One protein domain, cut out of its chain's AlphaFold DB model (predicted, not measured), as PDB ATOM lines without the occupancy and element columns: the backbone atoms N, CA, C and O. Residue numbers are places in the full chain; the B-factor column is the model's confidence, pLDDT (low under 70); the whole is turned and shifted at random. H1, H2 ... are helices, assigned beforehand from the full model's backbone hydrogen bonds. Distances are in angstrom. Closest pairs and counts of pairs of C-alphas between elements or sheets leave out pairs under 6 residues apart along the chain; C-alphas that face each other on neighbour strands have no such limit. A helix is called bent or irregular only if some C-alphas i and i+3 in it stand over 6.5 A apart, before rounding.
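What this domain is: This is residues 10 to 89 of the 125 residues of an uncharacterized protein of Methanosarcina mazei (UniProt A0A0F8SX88). A short, uneven helix, H2, lies in the middle, with H1 meeting its last residues at a wide angle on one side and H4 running roughly along its direction on another. The long link of residues 48 to 62 passes through the middle of the domain and leads out to the small helix H3, whose loop, with low confidence, makes one end of the longest axis. The link after H1 turns round at the opposite end. The printed part has 80 residues with four named helices in the order H1, H2, H3, H4 and no named strand, and its class is all helix. It is compact, with a radius of gyration of the C-alphas of 12.8 A and spans of 34 by 27 by 22 A.

How they stand to each other: From the first printed residues, H1, residues 11 to 24, touches H2, residues 36 to 47, with the C-alphas of Leu 15 and Ala 47 closest at 6.0 A. Their lines are only just about perpendicular, at 71 degrees. H3, residues 63 to 67, is close to H2 but not clearly touching; their closest C-alphas, those of Val 37 and Ser 65, are 7.6 A apart. H4, residues 78 to 87, is also close to H2 but not clearly touching, with the C-alphas of Gln 45 and Met 84 closest at 5.9 A. H2 and H4 run the same way at a shallow tilt of 32 degrees. H1 is apart from H3 and from H4, and H3 and H4 are apart. In H1, H3 and H4 every O i to N i+4 pair is within hydrogen-bond range; in H2 5 of 8 are.

Where its parts are: H1 begins at C-alpha 11, (155.151, 196.929, 217.087), and is 20.0 A long from first to last C-alpha. H2 begins at C-alpha 36, (158.980, 185.539, 215.660), and is 9.7 A long. It is irregular: C-alphas 38 and 41 are 8.9 A apart, against about 5 A in a regular helix, and its line is a rough one. H3 is 6.0 A long. H4 is 14.0 A long and ends at C-alpha 87, (147.515, 180.866, 224.333).

The domain as a whole: The two C-alphas farthest apart are those of Thr 27 and Ala 67, at 35.8 A. The printed part has no cut. The links from H1 to H2, 11 residues, and from H2 to H3, 15 residues, are long; the link from H3 to H4, 10 residues, is short. The mean pLDDT of the printed part is 87.9, and residues 60 to 74 are under 70.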
ATOM      1  N   THR A  10     157.385 200.561 214.776       89.88
ATOM      2  CA  THR A  10     156.811 200.210 216.074       89.88
ATOM      3  C   THR A  10     156.062 198.889 215.962       89.88
ATOM      4  O   THR A  10     155.499 198.573 214.916       89.88
ATOM      5  N   GLY A  11     155.937 198.164 217.078       91.81
ATOM      6  CA  GLY A  11     155.151 196.929 217.087       91.81
ATOM      7  C   GLY A  11     153.684 197.135 216.687       91.81
ATOM      8  O   GLY A  11     153.067 196.230 216.137       91.81
ATOM      9  N   LEU A  12     153.119 198.329 216.908       94.75
ATOM     10  CA  LEU A  12     151.770 198.655 216.443       94.75
ATOM     11  C   LEU A  12     151.705 198.770 214.913       94.75
ATOM     12  O   LEU A  12     150.780 198.227 214.315       94.75
ATOM     13  N   GLU A  13     152.678 199.436 214.287       94.38
ATOM     14  CA  GLU A  13     152.764 199.526 212.824       94.38
ATOM     15  C   GLU A  13     152.953 198.139 212.194       94.38
ATOM     16  O   GLU A  13     152.324 197.847 211.177       94.38
ATOM     17  N   ASP A  14     153.730 197.250 212.826       95.44
ATOM     18  CA  ASP A  14     153.883 195.862 212.371       95.44
ATOM     19  C   ASP A  14     152.541 195.108 212.386       95.44
ATOM     20  O   ASP A  14     152.164 194.461 211.405       95.44
ATOM     21  N   LEU A  15     151.776 195.220 213.480       97.56
ATOM     22  CA  LEU A  15     150.457 194.589 213.595       97.56
ATOM     23  C   LEU A  15     149.442 195.184 212.609       97.56
ATOM     24  O   LEU A  15     148.657 194.441 212.017       97.56
ATOM     25  N   GLN A  16     149.466 196.504 212.408       97.50
ATOM     26  CA  GLN A  16     148.625 197.181 211.420       97.50
ATOM     27  C   GLN A  16     148.940 196.700 210.008       97.50
ATOM     28  O   GLN A  16     148.019 196.395 209.252       97.50
ATOM     29  N   LEU A  17     150.222 196.566 209.661       96.62
ATOM     30  CA  LEU A  17     150.639 196.056 208.360       96.62
ATOM     31  C   LEU A  17     150.141 194.623 208.134       96.62
ATOM     32  O   LEU A  17     149.612 194.325 207.061       96.62
ATOM     33  N   ILE A  18     150.249 193.747 209.138       98.19
ATOM     34  CA  ILE A  18     149.728 192.370 209.075       98.19
ATOM     35  C   ILE A  18     148.203 192.369 208.875       98.19
ATOM     36  O   ILE A  18     147.701 191.659 207.998       98.19
ATOM     37  N   ALA A  19     147.468 193.192 209.628       98.44
ATOM     38  CA  ALA A  19     146.010 193.285 209.536       98.44
ATOM     39  C   ALA A  19     145.541 193.807 208.174       98.44
ATOM     40  O   ALA A  19     144.676 193.202 207.537       98.44
ATOM     41  N   ILE A  20     146.156 194.885 207.689       98.31
ATOM     42  CA  ILE A  20     145.876 195.447 206.366       98.31
ATOM     43  C   ILE A  20     146.200 194.417 205.278       98.31
ATOM     44  O   ILE A  20     145.388 194.207 204.378       98.31
ATOM     45  N   SER A  21     147.330 193.710 205.388       98.31
ATOM     46  CA  SER A  21     147.713 192.655 204.442       98.31
ATOM     47  C   SER A  21     146.669 191.540 204.382       98.31
ATOM     48  O   SER A  21     146.316 191.097 203.292       98.31
ATOM     49  N   ARG A  22     146.121 191.110 205.528       98.19
ATOM     50  CA  ARG A  22     145.050 190.100 205.574       98.19
ATOM     51  C   ARG A  22     143.800 190.554 204.826       98.19
ATOM     52  O   ARG A  22     143.199 189.739 204.130       98.19
ATOM     53  N   VAL A  23     143.416 191.821 204.962       98.06
ATOM     54  CA  VAL A  23     142.238 192.375 204.283       98.06
ATOM     55  C   VAL A  23     142.490 192.523 202.781       98.06
ATOM     56  O   VAL A  23     141.708 192.016 201.984       98.06
ATOM     57  N   ILE A  24     143.592 193.166 202.388       98.38
ATOM     58  CA  ILE A  24     143.896 193.460 200.979       98.38
ATOM     59  C   ILE A  24     144.165 192.181 200.182       98.38
ATOM     60  O   ILE A  24     143.692 192.041 199.059       98.38
ATOM     61  N   LEU A  25     144.911 191.234 200.755       98.12
ATOM     62  CA  LEU A  25     145.305 189.993 200.080       98.12
ATOM     63  C   LEU A  25     144.316 188.850 200.318       98.12
ATOM     64  O   LEU A  25     144.623 187.689 200.020       98.12
ATOM     65  N   HIS A  26     143.141 189.153 200.876       96.00
ATOM     66  CA  HIS A  26     142.101 188.168 201.115       96.00
ATOM     67  C   HIS A  26     141.802 187.396 199.821       96.00
ATOM     68  O   HIS A  26     141.721 187.979 198.745       96.00
ATOM     69  N   THR A  27     141.669 186.071 199.921       94.69
ATOM     70  CA  THR A  27     141.541 185.095 198.812       94.69
ATOM     71  C   THR A  27     142.790 184.830 197.958       94.69
ATOM     72  O   THR A  27     142.937 183.706 197.482       94.69
ATOM     73  N   TYR A  28     143.723 185.778 197.829       97.69
ATOM     74  CA  TYR A  28     144.936 185.610 197.012       97.69
ATOM     75  C   TYR A  28     146.097 184.990 197.792       97.69
ATOM     76  O   TYR A  28     146.751 184.065 197.314       97.69
ATOM     77  N   VAL A  29     146.336 185.465 199.018       97.56
ATOM     78  CA  VAL A  29     147.394 184.952 199.895       97.56
ATOM     79  C   VAL A  29     146.765 184.290 201.114       97.56
ATOM     80  O   VAL A  29     146.242 184.933 202.027       97.56
ATOM     81  N   LYS A  30     146.810 182.955 201.133       96.62
ATOM     82  CA  LYS A  30     146.215 182.155 202.213       96.62
ATOM     83  C   LYS A  30     146.968 182.340 203.533       96.62
ATOM     84  O   LYS A  30     146.334 182.484 204.578       96.62
ATOM     85  N   ASN A  31     148.298 182.410 203.477       97.31
ATOM     86  CA  ASN A  31     149.152 182.393 204.661       97.31
ATOM     87  C   ASN A  31     149.936 183.692 204.828       97.31
ATOM     88  O   ASN A  31     150.650 184.105 203.919       97.31
ATOM     89  N   ILE A  32     149.806 184.313 205.998       97.94
ATOM     90  CA  ILE A  32     150.580 185.484 206.408       97.94
ATOM     91  C   ILE A  32     151.418 185.072 207.611       97.94
ATOM     92  O   ILE A  32     150.873 184.696 208.655       97.94
ATOM     93  N   GLN A  33     152.737 185.140 207.441       97.38
ATOM     94  CA  GLN A  33     153.694 184.755 208.465       97.38
ATOM     95  C   GLN A  33     153.991 185.923 209.416       97.38
ATOM     96  O   GLN A  33     154.412 186.994 208.982       97.38
ATOM     97  N   ALA A  34     153.843 185.689 210.719       96.56
ATOM     98  CA  ALA A  34     154.366 186.532 211.787       96.56
ATOM     99  C   ALA A  34     155.727 185.981 212.230       96.56
ATOM    100  O   ALA A  34     155.810 185.068 213.048       96.56
ATOM    101  N   THR A  35     156.808 186.515 211.658       90.75
ATOM    102  CA  THR A  35     158.164 186.026 211.944       90.75
ATOM    103  C   THR A  35     158.602 186.382 213.369       90.75
ATOM    104  O   THR A  35     158.908 187.534 213.690       90.75
ATOM    105  N   TRP A  36     158.628 185.375 214.246       91.94
ATOM    106  CA  TRP A  36     158.980 185.539 215.660       91.94
ATOM    107  C   TRP A  36     160.421 186.024 215.867       91.94
ATOM    108  O   TRP A  36     160.690 186.684 216.866       91.94
ATOM    109  N   VAL A  37     161.320 185.762 214.916       88.56
ATOM    110  CA  VAL A  37     162.729 186.188 214.956       88.56
ATOM    111  C   VAL A  37     162.868 187.707 214.824       88.56
ATOM    112  O   VAL A  37     163.772 188.306 215.396       88.56
ATOM    113  N   LYS A  38     161.966 188.367 214.083       87.12
ATOM    114  CA  LYS A  38     161.994 189.836 213.955       87.12
ATOM    115  C   LYS A  38     161.093 190.513 214.977       87.12
ATOM    116  O   LYS A  38     161.485 191.509 215.569       87.12
ATOM    117  N   LEU A  39     159.895 189.965 215.181       90.44
ATOM    118  CA  LEU A  39     158.874 190.562 216.046       90.44
ATOM    119  C   LEU A  39     159.102 190.263 217.537       90.44
ATOM    120  O   LEU A  39     158.545 190.935 218.403       90.44
ATOM    121  N   GLY A  40     159.872 189.221 217.852       91.94
ATOM    122  CA  GLY A  40     159.886 188.610 219.173       91.94
ATOM    123  C   GLY A  40     158.626 187.772 219.436       91.94
ATOM    124  O   GLY A  40     157.560 187.966 218.842       91.94
ATOM    125  N   LYS A  41     158.730 186.823 220.376       94.06
ATOM    126  CA  LYS A  41     157.672 185.830 220.650       94.06
ATOM    127  C   LYS A  41     156.340 186.474 221.059       94.06
ATOM    128  O   LYS A  41     155.288 186.091 220.556       94.06
ATOM    129  N   LYS A  42     156.379 187.489 221.932       95.06
ATOM    130  CA  LYS A  42     155.171 188.158 222.450       95.06
ATOM    131  C   LYS A  42     154.368 188.837 221.341       95.06
ATOM    132  O   LYS A  42     153.167 188.613 221.230       95.06
ATOM    133  N   LEU A  43     155.024 189.643 220.507       96.44
ATOM    134  CA  LEU A  43     154.338 190.361 219.435       96.44
ATOM    135  C   LEU A  43     153.879 189.405 218.325       96.44
ATOM    136  O   LEU A  43     152.772 189.557 217.818       96.44
ATOM    137  N   ALA A  44     154.669 188.371 218.008       96.94
ATOM    138  CA  ALA A  44     154.261 187.327 217.067       96.94
ATOM    139  C   ALA A  44     153.012 186.559 217.540       96.94
ATOM    140  O   ALA A  44     152.136 186.255 216.733       96.94
ATOM    141  N   GLN A  45     152.881 186.302 218.847       97.75
ATOM    142  CA  GLN A  45     151.665 185.716 219.417       97.75
ATOM    143  C   GLN A  45     150.450 186.642 219.239       97.75
ATOM    144  O   GLN A  45     149.389 186.179 218.823       97.75
ATOM    145  N   VAL A  46     150.602 187.948 219.496       98.06
ATOM    146  CA  VAL A  46     149.534 188.941 219.272       98.06
ATOM    147  C   VAL A  46     149.155 189.021 217.790       98.06
ATOM    148  O   VAL A  46     147.973 189.099 217.461       98.06
ATOM    149  N   ALA A  47     150.122 188.911 216.877       98.38
ATOM    150  CA  ALA A  47     149.874 188.958 215.439       98.38
ATOM    151  C   ALA A  47     148.909 187.864 214.933       98.38
ATOM    152  O   ALA A  47     148.219 188.080 213.934       98.38
ATOM    153  N   LEU A  48     148.774 186.733 215.645       98.25
ATOM    154  CA  LEU A  48     147.774 185.690 215.348       98.25
ATOM    155  C   LEU A  48     146.318 186.165 215.522       98.25
ATOM    156  O   LEU A  48     145.384 185.581 214.959       98.25
ATOM    157  N   GLN A  49     146.108 187.225 216.303       97.75
ATOM    158  CA  GLN A  49     144.824 187.916 216.444       97.75
ATOM    159  C   GLN A  49     144.647 189.035 215.409       97.75
ATOM    160  O   GLN A  49     143.530 189.477 215.164       97.75
ATOM    161  N   CYS A  50     145.725 189.442 214.737       97.75
ATOM    162  CA  CYS A  50     145.735 190.514 213.742       97.75
ATOM    163  C   CYS A  50     145.773 190.004 212.292       97.75
ATOM    164  O   CYS A  50     146.011 190.784 211.383       97.75
ATOM    165  N   GLY A  51     145.531 188.712 212.047       97.19
ATOM    166  CA  GLY A  51     145.383 188.153 210.695       97.19
ATOM    167  C   GLY A  51     146.543 187.288 210.200       97.19
ATOM    168  O   GLY A  51     146.393 186.637 209.155       97.19
ATOM    169  N   ALA A  52     147.650 187.213 210.948       98.38
ATOM    170  CA  ALA A  52     148.664 186.188 210.726       98.38
ATOM    171  C   ALA A  52     148.119 184.806 211.114       98.38
ATOM    172  O   ALA A  52     147.301 184.668 212.025       98.38
ATOM    173  N   ASN A  53     148.573 183.774 210.415       97.81
ATOM    174  CA  ASN A  53     148.176 182.385 210.664       97.81
ATOM    175  C   ASN A  53     149.355 181.409 210.593       97.81
ATOM    176  O   ASN A  53     149.154 180.198 210.574       97.81
ATOM    177  N   ASP A  54     150.573 181.938 210.548       97.38
ATOM    178  CA  ASP A  54     151.804 181.173 210.473       97.38
ATOM    179  C   ASP A  54     152.869 181.856 211.336       97.38
ATOM    180  O   ASP A  54     153.118 183.048 211.180       97.38
ATOM    181  N   LEU A  55     153.480 181.126 212.268       95.81
ATOM    182  CA  LEU A  55     154.586 181.644 213.081       95.81
ATOM    183  C   LEU A  55     155.951 181.374 212.427       95.81
ATOM    184  O   LEU A  55     156.959 181.906 212.880       95.81
ATOM    185  N   GLY A  56     156.000 180.599 211.342       91.56
ATOM    186  CA  GLY A  56     157.237 180.092 210.757       91.56
ATOM    187  C   GLY A  56     157.670 178.770 211.394       91.56
ATOM    188  O   GLY A  56     156.850 178.022 211.924       91.56
ATOM    189  N   GLY A  57     158.963 178.459 211.299       85.94
ATOM    190  CA  GLY A  57     159.539 177.219 211.816       85.94
ATOM    191  C   GLY A  57     160.473 177.431 213.002       85.94
ATOM    192  O   GLY A  57     160.829 178.560 213.357       85.94
ATOM    193  N   THR A  58     160.889 176.312 213.585       80.25
ATOM    194  CA  THR A  58     162.017 176.253 214.512       80.25
ATOM    195  C   THR A  58     163.311 176.467 213.736       80.25
ATOM    196  O   THR A  58     163.549 175.795 212.732       80.25
ATOM    197  N   LEU A  59     164.147 177.384 214.210       72.19
ATOM    198  CA  LEU A  59     165.521 177.519 213.739       72.19
ATOM    199  C   LEU A  59     166.408 176.680 214.652       72.19
ATOM    200  O   LEU A  59     166.204 176.700 215.861       72.19
ATOM    201  N   MET A  60     167.302 175.875 214.075       63.12
ATOM    202  CA  MET A  60     168.278 175.093 214.847       63.12
ATOM    203  C   MET A  60     169.526 175.922 215.158       63.12
ATOM    204  O   MET A  60     170.014 175.869 216.277       63.12
ATOM    205  N   GLU A  61     169.971 176.728 214.195       57.09
ATOM    206  CA  GLU A  61     171.006 177.755 214.325       57.09
ATOM    207  C   GLU A  61     170.626 178.904 213.378       57.09
ATOM    208  O   GLU A  61     170.473 178.681 212.175       57.09
ATOM    209  N   ASP A  62     170.447 180.127 213.888       57.88
ATOM    210  CA  ASP A  62     170.169 181.313 213.059       57.88
ATOM    211  C   ASP A  62     171.382 182.246 212.985       57.88
ATOM    212  O   ASP A  62     171.426 183.327 213.572       57.88
ATOM    213  N   GLN A  63     172.398 181.820 212.237       57.38
ATOM    214  CA  GLN A  63     173.609 182.618 212.031       57.38
ATOM    215  C   GLN A  63     173.342 183.889 211.198       57.38
ATOM    216  O   GLN A  63     174.091 184.857 211.297       57.38
ATOM    217  N   ILE A  64     172.269 183.927 210.395       60.19
ATOM    218  CA  ILE A  64     171.975 185.033 209.465       60.19
ATOM    219  C   ILE A  64     171.289 186.196 210.187       60.19
ATOM    220  O   ILE A  64     171.662 187.354 209.980       60.19
ATOM    221  N   SER A  65     170.295 185.912 211.035       58.75
ATOM    222  CA  SER A  65     169.612 186.943 211.824       58.75
ATOM    223  C   SER A  65     170.555 187.568 212.849       58.75
ATOM    224  O   SER A  65     170.614 188.796 212.943       58.75
ATOM    225  N   THR A  66     171.389 186.751 213.506       58.59
ATOM    226  CA  THR A  66     172.473 187.230 214.377       58.59
ATOM    227  C   THR A  66     173.455 188.113 213.603       58.59
ATOM    228  O   THR A  66     173.748 189.229 214.032       58.59
ATOM    229  N   ALA A  67     173.893 187.688 212.410       60.38
ATOM    230  CA  ALA A  67     174.785 188.487 211.563       60.38
ATOM    231  C   ALA A  67     174.152 189.796 211.044       60.38
ATOM    232  O   ALA A  67     174.875 190.728 210.697       60.38
ATOM    233  N   SER A  68     172.818 189.896 211.015       59.28
ATOM    234  CA  SER A  68     172.076 191.085 210.567       59.28
ATOM    235  C   SER A  68     171.646 192.011 211.716       59.28
ATOM    236  O   SER A  68     170.885 192.953 211.491       59.28
ATOM    237  N   GLY A  69     172.107 191.754 212.947       56.34
ATOM    238  CA  GLY A  69     171.798 192.567 214.130       56.34
ATOM    239  C   GLY A  69     170.453 192.255 214.796       56.34
ATOM    240  O   GLY A  69     169.961 193.060 215.588       56.34
ATOM    241  N   GLY A  70     169.840 191.111 214.486       60.81
ATOM    242  CA  GLY A  70     168.656 190.617 215.183       60.81
ATOM    243  C   GLY A  70     168.997 190.153 216.603       60.81
ATOM    244  O   GLY A  70     169.987 189.465 216.817       60.81
ATOM    245  N   SER A  71     168.171 190.526 217.583       56.81
ATOM    246  CA  SER A  71     168.388 190.211 219.005       56.81
ATOM    247  C   SER A  71     167.455 189.130 219.567       56.81
ATOM    248  O   SER A  71     167.556 188.783 220.745       56.81
ATOM    249  N   HIS A  72     166.525 188.598 218.764       55.94
ATOM    250  CA  HIS A  72     165.470 187.706 219.248       55.94
ATOM    251  C   HIS A  72     165.676 186.249 218.807       55.94
ATOM    252  O   HIS A  72     165.234 185.865 217.733       55.94
ATOM    253  N   GLY A  73     166.247 185.455 219.722       57.34
ATOM    254  CA  GLY A  73     166.126 183.995 219.859       57.34
ATOM    255  C   GLY A  73     166.726 183.121 218.748       57.34
ATOM    256  O   GLY A  73     166.352 183.213 217.591       57.34
ATOM    257  N   GLU A  74     167.585 182.180 219.138       65.94
ATOM    258  CA  GLU A  74     168.231 181.223 218.222       65.94
ATOM    259  C   GLU A  74     167.364 179.980 217.951       65.94
ATOM    260  O   GLU A  74     167.542 179.304 216.942       65.94
ATOM    261  N   TYR A  75     166.398 179.699 218.837       79.88
ATOM    262  CA  TYR A  75     165.562 178.499 218.806       79.88
ATOM    263  C   TYR A  75     164.206 178.727 219.504       79.88
ATOM    264  O   TYR A  75     164.125 179.338 220.575       79.88
ATOM    265  N   VAL A  76     163.130 178.186 218.918       85.81
ATOM    266  CA  VAL A  76     161.797 178.047 219.536       85.81
ATOM    267  C   VAL A  76     161.339 176.612 219.336       85.81
ATOM    268  O   VAL A  76     161.224 176.150 218.198       85.81
ATOM    269  N   SER A  77     161.085 175.899 220.434       89.75
ATOM    270  CA  SER A  77     160.671 174.494 220.358       89.75
ATOM    271  C   SER A  77     159.259 174.350 219.772       89.75
ATOM    272  O   SER A  77     158.428 175.249 219.942       89.75
ATOM    273  N   PRO A  78     158.923 173.201 219.158       90.56
ATOM    274  CA  PRO A  78     157.548 172.905 218.757       90.56
ATOM    275  C   PRO A  78     156.537 173.056 219.904       90.56
ATOM    276  O   PRO A  78     155.472 173.638 219.711       90.56
ATOM    277  N   ALA A  79     156.896 172.621 221.116       91.75
ATOM    278  CA  ALA A  79     156.049 172.755 222.303       91.75
ATOM    279  C   ALA A  79     155.795 174.225 222.684       91.75
ATOM    280  O   ALA A  79     154.696 174.583 223.106       91.75
ATOM    281  N   GLU A  80     156.790 175.096 222.501       93.94
ATOM    282  CA  GLU A  80     156.631 176.530 222.740       93.94
ATOM    283  C   GLU A  80     155.736 177.181 221.676       93.94
ATOM    284  O   GLU A  80     154.860 177.971 222.030       93.94
ATOM    285  N   PHE A  81     155.855 176.798 220.398       95.25
ATOM    286  CA  PHE A  81     154.900 177.233 219.371       95.25
ATOM    287  C   PHE A  81     153.478 176.791 219.693       95.25
ATOM    288  O   PHE A  81     152.551 177.595 219.599       95.25
ATOM    289  N   GLU A  82     153.289 175.538 220.104       95.81
ATOM    290  CA  GLU A  82     151.978 175.062 220.532       95.81
ATOM    291  C   GLU A  82     151.418 175.896 221.680       95.81
ATOM    292  O   GLU A  82     150.251 176.283 221.628       95.81
ATOM    293  N   TRP A  83     152.235 176.196 222.692       96.94
ATOM    294  CA  TRP A  83     151.833 177.040 223.813       96.94
ATOM    295  C   TRP A  83     151.444 178.449 223.351       96.94
ATOM    296  O   TRP A  83     150.382 178.941 223.731       96.94
ATOM    297  N   MET A  84     152.237 179.071 222.473       97.12
ATOM    298  CA  MET A  84     151.938 180.394 221.916       97.12
ATOM    299  C   MET A  84     150.611 180.394 221.146       97.12
ATOM    300  O   MET A  84     149.764 181.261 221.366       97.12
ATOM    301  N   ILE A  85     150.408 179.409 220.266       97.88
ATOM    302  CA  ILE A  85     149.221 179.306 219.410       97.88
ATOM    303  C   ILE A  85     147.970 179.020 220.253       97.88
ATOM    304  O   ILE A  85     146.956 179.704 220.094       97.88
ATOM    305  N   LYS A  86     148.048 178.068 221.194       98.06
ATOM    306  CA  LYS A  86     146.957 177.755 222.134       98.06
ATOM    307  C   LYS A  86     146.640 178.953 223.031       98.06
ATOM    308  O   LYS A  86     145.472 179.282 223.211       98.06
ATOM    309  N   GLY A  87     147.663 179.647 223.532       97.62
ATOM    310  CA  GLY A  87     147.515 180.866 224.333       97.62
ATOM    311  C   GLY A  87     146.861 182.021 223.570       97.62
ATOM    312  O   GLY A  87     146.194 182.855 224.171       97.62
ATOM    313  N   ALA A  88     146.975 182.035 222.240       97.38
ATOM    314  CA  ALA A  88     146.239 182.945 221.371       97.38
ATOM    315  C   ALA A  88     144.838 182.423 220.989       97.38
ATOM    316  O   ALA A  88     144.221 182.986 220.094       97.38
ATOM    317  N   GLY A  89     144.325 181.344 221.591       97.75
ATOM    318  CA  GLY A  89     143.001 180.791 221.279       97.75
ATOM    319  C   GLY A  89     142.893 180.161 219.883       97.75
ATOM    320  O   GLY A  89     141.812 180.137 219.294       97.75
TER     321      GLY A  89